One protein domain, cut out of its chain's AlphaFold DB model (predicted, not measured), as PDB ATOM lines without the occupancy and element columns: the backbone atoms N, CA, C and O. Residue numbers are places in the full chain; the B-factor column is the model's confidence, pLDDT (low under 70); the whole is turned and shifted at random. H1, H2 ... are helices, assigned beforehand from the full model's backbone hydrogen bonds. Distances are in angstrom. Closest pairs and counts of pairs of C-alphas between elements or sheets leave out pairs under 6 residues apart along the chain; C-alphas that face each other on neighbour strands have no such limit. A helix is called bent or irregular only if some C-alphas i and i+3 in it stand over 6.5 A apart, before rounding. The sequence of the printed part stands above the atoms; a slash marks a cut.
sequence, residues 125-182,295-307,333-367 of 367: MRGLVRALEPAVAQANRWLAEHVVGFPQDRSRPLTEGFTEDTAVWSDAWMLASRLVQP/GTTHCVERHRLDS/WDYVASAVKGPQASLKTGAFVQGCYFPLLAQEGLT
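This is residues 125 to 182, 295 to 307 and 333 to 367 of the 367 residues of an uncharacterized protein of Deltaproteobacteria bacterium (UniProt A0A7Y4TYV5). One long kinked helix, H1, is crossed by H2, while the shorter H3 runs beside H1 in roughly its direction. The short H4 begins close to these three helices and points away from them, and long loops lie round the group, residues 159 to 164 sticking out. The printed part has 106 residues with four named helices, in the order H1, H2, H3, H4, and no named strand. The class is all helix, though under half of the residues, 52 of 106, are in named elements. The whole is compact, with a radius of gyration of the C-alphas of 13.3 A, and the C-alphas span 42 by 32 by 27 A.

H1, the longest helix, has residues 125 to 146 and is 30.7 A from first to last C-alpha; C-alpha 125 is at (151.628, 191.099, 129.792). It is irregular, C-alphas 131 and 134 being 7.0 A apart, and has a kink of 41 degrees near residue 132. H2, residues 167 to 180, is 20.0 A long. H3, residues 333 to 341, is 11.9 A long and begins with C-alpha 333 at (138.540, 192.850, 133.492). H4, residues 357 to 363, is 9.9 A long and ends with C-alpha 363 at (142.421, 189.321, 109.348).

H1 and H2 touch, their closest C-alphas being those of Val 129 and Ala 172, 5.2 A apart. They run opposite ways at a steep tilt of 55 degrees. H1 touches H3 with residues 131 to 139 alone; the closest C-alphas are those of Ala 135 and Ala 337, 5.3 A apart. These two run the same way at a tilt of 37 degrees, only just steep. H2 and H3 are near each other. H4 is close to H3 but not clearly touching it, the closest C-alphas being those of Val 340 and Tyr 357, 5.5 A apart. H4 is about perpendicular to H1, at 83 degrees, and to H2, at 87 degrees; it is close to each but not clearly touching, with Tyr 357 in the closest pair of C-alphas both times, 7.5 A from Val 136 and 7.5 A from Leu 175. In H2, H3 and H4 every O i to N i+4 pair is within hydrogen-bond range, and in H1 16 of 18 are.

The two C-alphas farthest apart are those of Gly 161 and His 298, at 42.8 A. Residues 183 to 294 are not printed, with 19.3 A between C-alphas 182 and 295, nor are residues 308 to 332, with 13.7 A between C-alphas 307 and 333. The links from H1 to H2, 20 residues, and from H3 to H4, 15 residues, are long; that from H2 to H3 is across the cut. The mean pLDDT of the printed part is 72.5, and 42 residues are under 70, among them residues 155 to 165, 295 to 303 and 342 to 356.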
ATOM      1  N   MET A 125     152.200 191.557 131.067       95.88
ATOM      2  CA  MET A 125     151.628 191.099 129.792       95.88
ATOM      3  C   MET A 125     150.865 189.780 129.956       95.88
ATOM      4  O   MET A 125     149.731 189.679 129.502       95.88
ATOM      5  N   ARG A 126     151.432 188.796 130.668       94.38
ATOM      6  CA  ARG A 126     150.721 187.546 130.995       94.38
ATOM      7  C   ARG A 126     149.453 187.795 131.812       94.38
ATOM      8  O   ARG A 126     148.428 187.192 131.520       94.38
ATOM      9  N   GLY A 127     149.496 188.703 132.788       94.94
ATOM     10  CA  GLY A 127     148.314 189.096 133.560       94.94
ATOM     11  C   GLY A 127     147.209 189.703 132.688       94.94
ATOM     12  O   GLY A 127     146.034 189.407 132.894       94.94
ATOM     13  N   LEU A 128     147.571 190.499 131.674       95.19
ATOM     14  CA  LEU A 128     146.617 191.034 130.697       95.19
ATOM     15  C   LEU A 128     146.001 189.927 129.826       95.19
ATOM     16  O   LEU A 128     144.794 189.941 129.588       95.19
ATOM     17  N   VAL A 129     146.803 188.952 129.389       93.94
ATOM     18  CA  VAL A 129     146.335 187.771 128.638       93.94
ATOM     19  C   VAL A 129     145.340 186.958 129.461       93.94
ATOM     20  O   VAL A 129     144.227 186.702 129.004       93.94
ATOM     21  N   ARG A 130     145.675 186.664 130.718       91.81
ATOM     22  CA  ARG A 130     144.789 185.957 131.652       91.81
ATOM     23  C   ARG A 130     143.477 186.698 131.894       91.81
ATOM     24  O   ARG A 130     142.428 186.072 132.019       91.81
ATOM     25  N   ALA A 131     143.499 188.031 131.901       91.50
ATOM     26  CA  ALA A 131     142.281 188.833 132.001       91.50
ATOM     27  C   ALA A 131     141.370 188.709 130.757       91.50
ATOM     28  O   ALA A 131     140.149 188.816 130.886       91.50
ATOM     29  N   LEU A 132     141.935 188.459 129.569       90.62
ATOM     30  CA  LEU A 132     141.201 188.283 128.307       90.62
ATOM     31  C   LEU A 132     140.629 186.872 128.126       90.62
ATOM     32  O   LEU A 132     139.554 186.724 127.541       90.62
ATOM     33  N   GLU A 133     141.315 185.841 128.617       90.00
ATOM     34  CA  GLU A 133     140.964 184.431 128.387       90.00
ATOM     35  C   GLU A 133     139.498 184.075 128.650       90.00
ATOM     36  O   GLU A 133     138.889 183.453 127.775       90.00
ATOM     37  N   PRO A 134     138.859 184.472 129.773       87.44
ATOM     38  CA  PRO A 134     137.454 184.140 129.998       87.44
ATOM     39  C   PRO A 134     136.544 184.706 128.907       87.44
ATOM     40  O   PRO A 134     135.538 184.090 128.542       87.44
ATOM     41  N   ALA A 135     136.885 185.885 128.382       86.19
ATOM     42  CA  ALA A 135     136.130 186.528 127.326       86.19
ATOM     43  C   ALA A 135     136.351 185.854 125.971       86.19
ATOM     44  O   ALA A 135     135.374 185.595 125.267       86.19
ATOM     45  N   VAL A 136     137.599 185.507 125.653       87.94
ATOM     46  CA  VAL A 136     137.971 184.772 124.436       87.94
ATOM     47  C   VAL A 136     137.354 183.374 124.433       87.94
ATOM     48  O   VAL A 136     136.762 182.961 123.443       87.94
ATOM     49  N   ALA A 137     137.387 182.659 125.558       86.75
ATOM     50  CA  ALA A 137     136.775 181.340 125.688       86.75
ATOM     51  C   ALA A 137     135.256 181.378 125.461       86.75
ATOM     52  O   ALA A 137     134.702 180.492 124.813       86.75
ATOM     53  N   GLN A 138     134.573 182.397 125.993       84.31
ATOM     54  CA  GLN A 138     133.142 182.598 125.749       84.31
ATOM     55  C   GLN A 138     132.855 182.885 124.276       84.31
ATOM     56  O   GLN A 138     131.928 182.310 123.713       84.31
ATOM     57  N   ALA A 139     133.669 183.734 123.656       83.62
ATOM     58  CA  ALA A 139     133.545 184.044 122.245       83.62
ATOM     59  C   ALA A 139     133.785 182.827 121.339       83.62
ATOM     60  O   ALA A 139     133.003 182.592 120.426       83.62
ATOM     61  N   ASN A 140     134.804 182.015 121.634       84.88
ATOM     62  CA  ASN A 140     135.089 180.777 120.910       84.88
ATOM     63  C   ASN A 140     133.927 179.787 120.959       84.88
ATOM     64  O   ASN A 140     133.584 179.198 119.939       84.88
ATOM     65  N   ARG A 141     133.291 179.627 122.127       84.44
ATOM     66  CA  ARG A 141     132.087 178.791 122.243       84.44
ATOM     67  C   ARG A 141     130.945 179.327 121.387       84.44
ATOM     68  O   ARG A 141     130.332 178.565 120.655       84.44
ATOM     69  N   TRP A 142     130.706 180.637 121.441       84.69
ATOM     70  CA  TRP A 142     129.661 181.259 120.633       84.69
ATOM     71  C   TRP A 142     129.914 181.075 119.130       84.69
ATOM     72  O   TRP A 142     129.002 180.683 118.409       84.69
ATOM     73  N   LEU A 143     131.147 181.303 118.669       82.00
ATOM     74  CA  LEU A 143     131.539 181.130 117.269       82.00
ATOM     75  C   LEU A 143     131.363 179.691 116.790       82.00
ATOM     76  O   LEU A 143     130.777 179.479 115.734       82.00
ATOM     77  N   ALA A 144     131.795 178.715 117.588       84.44
ATOM     78  CA  ALA A 144     131.602 177.302 117.284       84.44
ATOM     79  C   ALA A 144     130.112 176.949 117.116       84.44
ATOM     80  O   ALA A 144     129.746 176.205 116.211       84.44
ATOM     81  N   GLU A 145     129.233 177.526 117.931       84.44
ATOM     82  CA  GLU A 145     127.792 177.270 117.852       84.44
ATOM     83  C   GLU A 145     127.091 177.987 116.681       84.44
ATOM     84  O   GLU A 145     126.076 177.490 116.193       84.44
ATOM     85  N   HIS A 146     127.594 179.146 116.235       82.06
ATOM     86  CA  HIS A 146     126.838 180.062 115.361       82.06
ATOM     87  C   HIS A 146     127.480 180.353 113.996       82.06
ATOM     88  O   HIS A 146     126.789 180.863 113.115       82.06
ATOM     89  N   VAL A 147     128.767 180.058 113.790       79.25
ATOM     90  CA  VAL A 147     129.481 180.341 112.534       79.25
ATOM     91  C   VAL A 147     129.835 179.037 111.828       79.25
ATOM     92  O   VAL A 147     130.608 178.218 112.324       79.25
ATOM     93  N   VAL A 148     129.260 178.844 110.639       81.12
ATOM     94  CA  VAL A 148     129.528 177.673 109.792       81.12
ATOM     95  C   VAL A 148     131.006 177.653 109.401       81.12
ATOM     96  O   VAL A 148     131.525 178.657 108.930       81.12
ATOM     97  N   GLY A 149     131.665 176.506 109.580       82.38
ATOM     98  CA  GLY A 149     133.090 176.325 109.273       82.38
ATOM     99  C   GLY A 149     134.029 176.603 110.450       82.38
ATOM    100  O   GLY A 149     135.144 176.090 110.452       82.38
ATOM    101  N   PHE A 150     133.563 177.297 111.497       82.25
ATOM    102  CA  PHE A 150     134.411 177.601 112.645       82.25
ATOM    103  C   PHE A 150     134.810 176.325 113.420       82.25
ATOM    104  O   PHE A 150     133.940 175.483 113.699       82.25
ATOM    105  N   PRO A 151     136.091 176.156 113.817       83.12
ATOM    106  CA  PRO A 151     136.533 174.914 114.445       83.12
ATOM    107  C   PRO A 151     135.933 174.716 115.847       83.12
ATOM    108  O   PRO A 151     136.019 175.576 116.726       83.12
ATOM    109  N   GLN A 152     135.336 173.542 116.069       82.56
ATOM    110  CA  GLN A 152     134.557 173.212 117.276       82.56
ATOM    111  C   GLN A 152     135.423 172.902 118.508       82.56
ATOM    112  O   GLN A 152     134.955 172.924 119.647       82.56
ATOM    113  N   ASP A 153     136.695 172.583 118.295       80.25
ATOM    114  CA  ASP A 153     137.631 172.075 119.292       80.25
ATOM    115  C   ASP A 153     138.602 173.132 119.838       80.25
ATOM    116  O   ASP A 153     139.346 172.830 120.768       80.25
ATOM    117  N   ARG A 154     138.530 174.397 119.391       76.56
ATOM    118  CA  ARG A 154     139.381 175.514 119.883       76.56
ATOM    119  C   ARG A 154     139.292 175.775 121.389       76.56
ATOM    120  O   ARG A 154     140.132 176.468 121.958       76.56
ATOM    121  N   SER A 155     138.268 175.244 122.052       65.38
ATOM    122  CA  SER A 155     138.096 175.338 123.505       65.38
ATOM    123  C   SER A 155     138.820 174.238 124.293       65.38
ATOM    124  O   SER A 155     138.846 174.300 125.522       65.38
ATOM    125  N   ARG A 156     139.400 173.235 123.620       65.12
ATOM    126  CA  ARG A 156     140.093 172.109 124.253       65.12
ATOM    127  C   ARG A 156     141.613 172.323 124.225       65.12
ATOM    128  O   ARG A 156     142.136 172.781 123.212       65.12
ATOM    129  N   PRO A 157     142.340 171.992 125.305       59.00
ATOM    130  CA  PRO A 157     143.799 171.920 125.270       59.00
ATOM    131  C   PRO A 157     144.257 170.907 124.221       59.00
ATOM    132  O   PRO A 157     143.730 169.795 124.180       59.00
ATOM    133  N   LEU A 158     145.240 171.282 123.397       55.38
ATOM    134  CA  LEU A 158     145.773 170.418 122.336       55.38
ATOM    135  C   LEU A 158     146.574 169.229 122.894       55.38
ATOM    136  O   LEU A 158     146.699 168.202 122.229       55.38
ATOM    137  N   THR A 159     147.073 169.340 124.130       54.34
ATOM    138  CA  THR A 159     147.918 168.314 124.751       54.34
ATOM    139  C   THR A 159     147.651 168.187 126.251       54.34
ATOM    140  O   THR A 159     147.680 169.181 126.980       54.34
ATOM    141  N   GLU A 160     147.446 166.956 126.738       51.72
ATOM    142  CA  GLU A 160     147.447 166.654 128.175       51.72
ATOM    143  C   GLU A 160     148.812 167.044 128.768       51.72
ATOM    144  O   GLU A 160     149.827 166.405 128.503       51.72
ATOM    145  N   GLY A 161     148.849 168.133 129.541       55.50
ATOM    146  CA  GLY A 161     150.062 168.637 130.197       55.50
ATOM    147  C   GLY A 161     150.471 170.062 129.818       55.50
ATOM    148  O   GLY A 161     151.253 170.660 130.551       55.50
ATOM    149  N   PHE A 162     149.905 170.641 128.753       54.31
ATOM    150  CA  PHE A 162     150.107 172.049 128.385       54.31
ATOM    151  C   PHE A 162     148.791 172.821 128.490       54.31
ATOM    152  O   PHE A 162     148.082 173.045 127.515       54.31
ATOM    153  N   THR A 163     148.453 173.249 129.707       54.88
ATOM    154  CA  THR A 163     147.245 174.050 129.974       54.88
ATOM    155  C   THR A 163     147.294 175.447 129.347       54.88
ATOM    156  O   THR A 163     146.256 176.086 129.215       54.88
ATOM    157  N   GLU A 164     148.483 175.923 128.964       57.31
ATOM    158  CA  GLU A 164     148.698 177.218 128.297       57.31
ATOM    159  C   GLU A 164     148.685 177.115 126.761       57.31
ATOM    160  O   GLU A 164     148.693 178.138 126.093       57.31
ATOM    161  N   ASP A 165     148.614 175.911 126.183       60.31
ATOM    162  CA  ASP A 165     148.611 175.701 124.727       60.31
ATOM    163  C   ASP A 165     147.187 175.440 124.217       60.31
ATOM    164  O   ASP A 165     146.812 174.358 123.756       60.31
ATOM    165  N   THR A 166     146.332 176.438 124.426       73.38
ATOM    166  CA  THR A 166     144.962 176.452 123.903       73.38
ATOM    167  C   THR A 166     144.847 177.552 122.861       73.38
ATOM    168  O   THR A 166     145.492 178.595 122.984       73.38
ATOM    169  N   ALA A 167     143.965 177.380 121.872       83.62
ATOM    170  CA  ALA A 167     143.641 178.470 120.951       83.62
ATOM    171  C   ALA A 167     143.192 179.728 121.721       83.62
ATOM    172  O   ALA A 167     143.585 180.833 121.374       83.62
ATOM    173  N   VAL A 168     142.476 179.551 122.842       87.62
ATOM    174  CA  VAL A 168     142.087 180.639 123.754       87.62
ATOM    175  C   VAL A 168     143.294 181.446 124.249       87.62
ATOM    176  O   VAL A 168     143.235 182.673 124.216       87.62
ATOM    177  N   TRP A 169     144.371 180.791 124.694       88.81
ATOM    178  CA  TRP A 169     145.585 181.477 125.150       88.81
ATOM    179  C   TRP A 169     146.257 182.248 124.014       88.81
ATOM    180  O   TRP A 169     146.544 183.433 124.168       88.81
ATOM    181  N   SER A 170     146.472 181.603 122.864       88.75
ATOM    182  CA  SER A 170     147.101 182.229 121.693       88.75
ATOM    183  C   SER A 170     146.306 183.442 121.204       88.75
ATOM    184  O   SER A 170     146.869 184.510 120.962       88.75
ATOM    185  N   ASP A 171     144.983 183.317 121.158       89.00
ATOM    186  CA  ASP A 171     144.074 184.388 120.763       89.00
ATOM    187  C   ASP A 171     144.066 185.535 121.786       89.00
ATOM    188  O   ASP A 171     144.118 186.711 121.418       89.00
ATOM    189  N   ALA A 172     144.069 185.214 123.085       90.81
ATOM    190  CA  ALA A 172     144.200 186.201 124.154       90.81
ATOM    191  C   ALA A 172     145.564 186.914 124.113       90.81
ATOM    192  O   ALA A 172     145.627 188.123 124.335       90.81
ATOM    193  N   TRP A 173     146.644 186.205 123.776       92.69
ATOM    194  CA  TRP A 173     147.982 186.775 123.604       92.69
ATOM    195  C   TRP A 173     148.040 187.761 122.441       92.69
ATOM    196  O   TRP A 173     148.558 188.876 122.579       92.69
ATOM    197  N   MET A 174     147.472 187.371 121.305       88.69
ATOM    198  CA  MET A 174     147.344 188.225 120.133       88.69
ATOM    199  C   MET A 174     146.550 189.496 120.477       88.69
ATOM    200  O   MET A 174     147.030 190.607 120.247       88.69
ATOM    201  N   LEU A 175     145.385 189.354 121.117       87.44
ATOM    202  CA  LEU A 175     144.552 190.481 121.551       87.44
ATOM    203  C   LEU A 175     145.270 191.394 122.552       87.44
ATOM    204  O   LEU A 175     145.241 192.614 122.394       87.44
ATOM    205  N   ALA A 176     145.953 190.830 123.552       91.81
ATOM    206  CA  ALA A 176     146.739 191.599 124.516       91.81
ATOM    207  C   ALA A 176     147.828 192.415 123.814       91.81
ATOM    208  O   ALA A 176     147.998 193.597 124.110       91.81
ATOM    209  N   SER A 177     148.526 191.808 122.850       89.38
ATOM    210  CA  SER A 177     149.574 192.465 122.067       89.38
ATOM    211  C   SER A 177     149.023 193.656 121.281       89.38
ATOM    212  O   SER A 177     149.628 194.728 121.307       89.38
ATOM    213  N   ARG A 178     147.840 193.515 120.669       84.50
ATOM    214  CA  ARG A 178     147.147 194.616 119.976       84.50
ATOM    215  C   ARG A 178     146.673 195.706 120.944       84.50
ATOM    216  O   ARG A 178     146.808 196.886 120.636       84.50
ATOM    217  N   LEU A 179     146.182 195.339 122.133       86.06
ATOM    218  CA  LEU A 179     145.746 196.300 123.156       86.06
ATOM    219  C   LEU A 179     146.884 197.194 123.656       86.06
ATOM    220  O   LEU A 179     146.633 198.350 124.000       86.06
ATOM    221  N   VAL A 180     148.112 196.673 123.717       89.50
ATOM    222  CA  VAL A 180     149.277 197.427 124.201       89.50
ATOM    223  C   VAL A 180     150.096 198.053 123.077       89.50
ATOM    224  O   VAL A 180     150.903 198.938 123.348       89.50
ATOM    225  N   GLN A 181     149.964 197.601 121.827       82.56
ATOM    226  CA  GLN A 181     150.744 198.119 120.699       82.56
ATOM    227  C   GLN A 181     150.571 199.638 120.590       82.56
ATOM    228  O   GLN A 181     149.423 200.076 120.624       82.56
ATOM    229  N   PRO A 182     151.662 200.429 120.516       75.38
ATOM    230  CA  PRO A 182     151.573 201.884 120.407       75.38
ATOM    231  C   PRO A 182     150.846 202.306 119.123       75.38
ATOM    232  O   PRO A 182     150.768 201.528 118.171       75.38
ATOM    233  N   GLY A 295     134.523 196.050 116.977       43.69
ATOM    234  CA  GLY A 295     133.685 196.154 115.762       43.69
ATOM    235  C   GLY A 295     132.391 197.005 115.814       43.69
ATOM    236  O   GLY A 295     131.504 196.787 114.993       43.69
ATOM    237  N   THR A 296     132.238 197.982 116.717       47.75
ATOM    238  CA  THR A 296     131.121 198.936 116.686       47.75
ATOM    239  C   THR A 296     131.442 200.142 115.801       47.75
ATOM    240  O   THR A 296     132.517 200.739 115.865       47.75
ATOM    241  N   THR A 297     130.474 200.553 114.978       41.81
ATOM    242  CA  THR A 297     130.589 201.731 114.096       41.81
ATOM    243  C   THR A 297     130.553 203.064 114.842       41.81
ATOM    244  O   THR A 297     130.717 204.113 114.224       41.81
ATOM    245  N   HIS A 298     130.286 203.021 116.147       49.06
ATOM    246  CA  HIS A 298     130.215 204.169 117.050       49.06
ATOM    247  C   HIS A 298     131.257 204.063 118.166       49.06
ATOM    248  O   HIS A 298     131.123 204.714 119.199       49.06
ATOM    249  N   CYS A 299     132.275 203.216 117.991       54.28
ATOM    250  CA  CYS A 299     133.307 203.045 118.995       54.28
ATOM    251  C   CYS A 299     134.220 204.272 119.021       54.28
ATOM    252  O   CYS A 299     135.228 204.333 118.319       54.28
ATOM    253  N   VAL A 300     133.851 205.260 119.832       47.47
ATOM    254  CA  VAL A 300     134.719 206.397 120.165       47.47
ATOM    255  C   VAL A 300     135.874 205.929 121.060       47.47
ATOM    256  O   VAL A 300     136.958 206.512 121.073       47.47
ATOM    257  N   GLU A 301     135.658 204.832 121.793       50.09
ATOM    258  CA  GLU A 301     136.639 204.263 122.702       50.09
ATOM    259  C   GLU A 301     137.616 203.359 121.944       50.09
ATOM    260  O   GLU A 301     137.324 202.228 121.549       50.09
ATOM    261  N   ARG A 302     138.814 203.912 121.738       58.31
ATOM    262  CA  ARG A 302     140.024 203.230 121.277       58.31
ATOM    263  C   ARG A 302     140.213 201.993 122.152       58.31
ATOM    264  O   ARG A 302     140.723 202.155 123.246       58.31
ATOM    265  N   HIS A 303     139.792 200.788 121.771       67.62
ATOM    266  CA  HIS A 303     140.028 199.595 122.603       67.62
ATOM    267  C   HIS A 303     141.521 199.227 122.549       67.62
ATOM    268  O   HIS A 303     141.957 198.326 121.839       67.62
ATOM    269  N   ARG A 304     142.298 200.041 123.253       78.88
ATOM    270  CA  ARG A 304     143.727 200.066 123.512       78.88
ATOM    271  C   ARG A 304     143.828 200.365 124.987       78.88
ATOM    272  O   ARG A 304     143.107 201.224 125.490       78.88
ATOM    273  N   LEU A 305     144.755 199.712 125.667       87.12
ATOM    274  CA  LEU A 305     144.902 199.841 127.107       87.12
ATOM    275  C   LEU A 305     144.962 201.311 127.567       87.12
ATOM    276  O   LEU A 305     144.426 201.637 128.623       87.12
ATOM    277  N   ASP A 306     145.515 202.208 126.746       85.88
ATOM    278  CA  ASP A 306     145.596 203.657 126.971       85.88
ATOM    279  C   ASP A 306     144.241 204.350 127.180       85.88
ATOM    280  O   ASP A 306     144.174 205.304 127.954       85.88
ATOM    281  N   SER A 307     143.139 203.838 126.623       81.81
ATOM    282  CA  SER A 307     141.802 204.420 126.822       81.81
ATOM    283  C   SER A 307     141.076 203.932 128.070       81.81
ATOM    284  O   SER A 307     140.125 204.579 128.495       81.81
ATOM    285  N   TRP A 333     139.252 194.036 133.986       90.12
ATOM    286  CA  TRP A 333     138.540 192.850 133.492       90.12
ATOM    287  C   TRP A 333     137.283 193.206 132.704       90.12
ATOM    288  O   TRP A 333     137.064 192.639 131.636       90.12
ATOM    289  N   ASP A 334     136.483 194.161 133.192       85.88
ATOM    290  CA  ASP A 334     135.304 194.637 132.456       85.88
ATOM    291  C   ASP A 334     135.720 195.210 131.096       85.88
ATOM    292  O   ASP A 334     135.125 194.880 130.070       85.88
ATOM    293  N   TYR A 335     136.776 196.026 131.098       85.62
ATOM    294  CA  TYR A 335     137.300 196.700 129.917       85.62
ATOM    295  C   TYR A 335     137.838 195.722 128.861       85.62
ATOM    296  O   TYR A 335     137.482 195.793 127.685       85.62
ATOM    297  N   VAL A 336     138.681 194.763 129.252       86.50
ATOM    298  CA  VAL A 336     139.215 193.789 128.286       86.50
ATOM    299  C   VAL A 336     138.130 192.822 127.811       86.50
ATOM    300  O   VAL A 336     138.126 192.417 126.650       86.50
ATOM    301  N   ALA A 337     137.153 192.496 128.663       83.69
ATOM    302  CA  ALA A 337     136.007 191.698 128.254       83.69
ATOM    303  C   ALA A 337     135.108 192.445 127.257       83.69
ATOM    304  O   ALA A 337     134.609 191.812 126.323       83.69
ATOM    305  N   SER A 338     134.905 193.759 127.420       77.12
ATOM    306  CA  SER A 338     134.158 194.574 126.453       77.12
ATOM    307  C   SER A 338     134.910 194.734 125.139       77.12
ATOM    308  O   SER A 338     134.276 194.765 124.089       77.12
ATOM    309  N   ALA A 339     136.247 194.738 125.163       75.62
ATOM    310  CA  ALA A 339     137.036 194.634 123.941       75.62
ATOM    311  C   ALA A 339     136.641 193.360 123.182       75.62
ATOM    312  O   ALA A 339     136.091 193.412 122.080       75.62
ATOM    313  N   VAL A 340     136.806 192.196 123.800       77.69
ATOM    314  CA  VAL A 340     136.551 190.923 123.116       77.69
ATOM    315  C   VAL A 340     135.096 190.781 122.658       77.69
ATOM    316  O   VAL A 340     134.861 190.317 121.545       77.69
ATOM    317  N   LYS A 341     134.127 191.189 123.486       73.06
ATOM    318  CA  LYS A 341     132.698 190.888 123.283       73.06
ATOM    319  C   LYS A 341     131.855 192.040 122.722       73.06
ATOM    320  O   LYS A 341     130.682 191.817 122.434       73.06
ATOM    321  N   GLY A 342     132.415 193.243 122.594       66.44
ATOM    322  CA  GLY A 342     131.670 194.477 122.327       66.44
ATOM    323  C   GLY A 342     131.147 195.164 123.609       66.44
ATOM    324  O   GLY A 342     131.208 194.583 124.700       66.44
ATOM    325  N   PRO A 343     130.639 196.412 123.507       56.59
ATOM    326  CA  PRO A 343     130.142 197.179 124.650       56.59
ATOM    327  C   PRO A 343     128.959 196.465 125.315       56.59
ATOM    328  O   PRO A 343     127.981 196.099 124.663       56.59
ATOM    329  N   GLN A 344     129.058 196.247 126.627       54.06
ATOM    330  CA  GLN A 344     128.063 195.499 127.391       54.06
ATOM    331  C   GLN A 344     126.996 196.411 128.003       54.06
ATOM    332  O   GLN A 344     127.302 197.471 128.538       54.06
ATOM    333  N   ALA A 345     125.759 195.912 128.046       47.12
ATOM    334  CA  ALA A 345     124.735 196.357 128.997       47.12
ATOM    335  C   ALA A 345     124.086 195.162 129.741       47.12
ATOM    336  O   ALA A 345     122.969 195.284 130.225       47.12
ATOM    337  N   SER A 346     124.796 194.026 129.865       44.62
ATOM    338  CA  SER A 346     124.326 192.618 129.956       44.62
ATOM    339  C   SER A 346     124.187 191.979 128.560       44.62
ATOM    340  O   SER A 346     123.594 192.549 127.648       44.62
ATOM    341  N   LEU A 347     124.870 190.857 128.325       41.41
ATOM    342  CA  LEU A 347     125.189 190.323 126.990       41.41
ATOM    343  C   LEU A 347     123.946 189.887 126.186       41.41
ATOM    344  O   LEU A 347     123.371 188.835 126.450       41.41
ATOM    345  N   LYS A 348     123.604 190.628 125.122       37.25
ATOM    346  CA  LYS A 348     122.865 190.083 123.970       37.25
ATOM    347  C   LYS A 348     123.878 189.617 122.922       37.25
ATOM    348  O   LYS A 348     124.643 190.416 122.388       37.25
ATOM    349  N   THR A 349     123.857 188.327 122.615       36.78
ATOM    350  CA  THR A 349     124.749 187.551 121.730       36.78
ATOM    351  C   THR A 349     124.750 187.950 120.239       36.78
ATOM    352  O   THR A 349     125.158 187.170 119.393       36.78
ATOM    353  N   GLY A 350     124.356 189.180 119.892       38.38
ATOM    354  CA  GLY A 350     124.466 189.743 118.537       38.38
ATOM    355  C   GLY A 350     125.600 190.766 118.356       38.38
ATOM    356  O   GLY A 350     125.921 191.118 117.227       38.38
ATOM    357  N   ALA A 351     126.223 191.240 119.442       48.72
ATOM    358  CA  ALA A 351     127.287 192.255 119.396       48.72
ATOM    359  C   ALA A 351     128.708 191.669 119.277       48.72
ATOM    360  O   ALA A 351     129.671 192.420 119.172       48.72
ATOM    361  N   PHE A 352     128.871 190.342 119.265       51.50
ATOM    362  CA  PHE A 352     130.193 189.712 119.189       51.50
ATOM    363  C   PHE A 352     130.879 189.903 117.822       51.50
ATOM    364  O   PHE A 352     132.081 190.150 117.768       51.50
ATOM    365  N   VAL A 353     130.106 189.902 116.727       49.66
ATOM    366  CA  VAL A 353     130.580 190.336 115.393       49.66
ATOM    367  C   VAL A 353     131.099 191.783 115.444       49.66
ATOM    368  O   VAL A 353     131.957 192.179 114.665       49.66
ATOM    369  N   GLN A 354     130.616 192.560 116.418       51.72
ATOM    370  CA  GLN A 354     131.048 193.921 116.719       51.72
ATOM    371  C   GLN A 354     132.115 193.985 117.836       51.72
ATOM    372  O   GLN A 354     132.405 195.066 118.347       51.72
ATOM    373  N   GLY A 355     132.681 192.854 118.257       56.22
ATOM    374  CA  GLY A 355     133.811 192.755 119.184       56.22
ATOM    375  C   GLY A 355     135.153 192.728 118.448       56.22
ATOM    376  O   GLY A 355     135.202 192.749 117.223       56.22
ATOM    377  N   CYS A 356     136.256 192.696 119.196       65.31
ATOM    378  CA  CYS A 356     137.621 192.655 118.641       65.31
ATOM    379  C   CYS A 356     137.982 191.374 117.937       65.31
ATOM    380  O   CYS A 356     138.809 191.355 117.031       65.31
ATOM    381  N   TYR A 357     137.410 190.294 118.427       72.19
ATOM    382  CA  TYR A 357     137.987 188.998 118.196       72.19
ATOM    383  C   TYR A 357     137.595 188.434 116.830       72.19
ATOM    384  O   TYR A 357     138.441 187.867 116.153       72.19
ATOM    385  N   PHE A 358     136.368 188.683 116.365       68.44
ATOM    386  CA  PHE A 358     135.935 188.237 115.041       68.44
ATOM    387  C   PHE A 358     136.672 188.934 113.879       68.44
ATOM    388  O   PHE A 358     137.234 188.219 113.052       68.44
ATOM    389  N   PRO A 359     136.775 190.282 113.822       66.62
ATOM    390  CA  PRO A 359     137.553 190.953 112.776       66.62
ATOM    391  C   PRO A 359     139.026 190.538 112.770       66.62
ATOM    392  O   PRO A 359     139.630 190.429 111.711       66.62
ATOM    393  N   LEU A 360     139.599 190.292 113.951       71.75
ATOM    394  CA  LEU A 360     140.983 189.855 114.079       71.75
ATOM    395  C   LEU A 360     141.181 188.430 113.543       71.75
ATOM    396  O   LEU A 360     142.115 188.191 112.794       71.75
ATOM    397  N   LEU A 361     140.283 187.495 113.861       73.81
ATOM    398  CA  LEU A 361     140.335 186.146 113.287       73.81
ATOM    399  C   LEU A 361     140.181 186.154 111.760       73.81
ATOM    400  O   LEU A 361     140.851 185.377 111.084       73.81
ATOM    401  N   ALA A 362     139.335 187.043 111.228       67.50
ATOM    402  CA  ALA A 362     139.190 187.238 109.788       67.50
ATOM    403  C   ALA A 362     140.475 187.802 109.152       67.50
ATOM    404  O   ALA A 362     140.894 187.319 108.107       67.50
ATOM    405  N   GLN A 363     141.138 188.767 109.806       66.25
ATOM    406  CA  GLN A 363     142.421 189.321 109.348       66.25
ATOM    407  C   GLN A 363     143.535 188.277 109.265       66.25
ATOM    408  O   GLN A 363     144.319 188.287 108.324       66.25
ATOM    409  N   GLU A 364     143.602 187.384 110.246       73.00
ATOM    410  CA  GLU A 364     144.665 186.381 110.341       73.00
ATOM    411  C   GLU A 364     144.347 185.107 109.521       73.00
ATOM    412  O   GLU A 364     145.091 184.129 109.583       73.00
ATOM    413  N   GLY A 365     143.245 185.093 108.755       59.88
ATOM    414  CA  GLY A 365     142.868 183.979 107.874       59.88
ATOM    415  C   GLY A 365     142.450 182.699 108.610       59.88
ATOM    416  O   GLY A 365     142.591 181.604 108.073       59.88
ATOM    417  N   LEU A 366     141.968 182.818 109.852       53.06
ATOM    418  CA  LEU A 366     141.630 181.685 110.730       53.06
ATOM    419  C   LEU A 366     140.155 181.239 110.652       53.06
ATOM    420  O   LEU A 366     139.687 180.547 111.562       53.06
ATOM    421  N   THR A 367     139.421 181.643 109.614       46.12
ATOM    422  CA  THR A 367     137.986 181.344 109.428       46.12
ATOM    423  C   THR A 367     137.719 180.148 108.538       46.12
ATOM    424  O   THR A 367     138.325 180.098 107.444       46.12
TER     425      THR A 367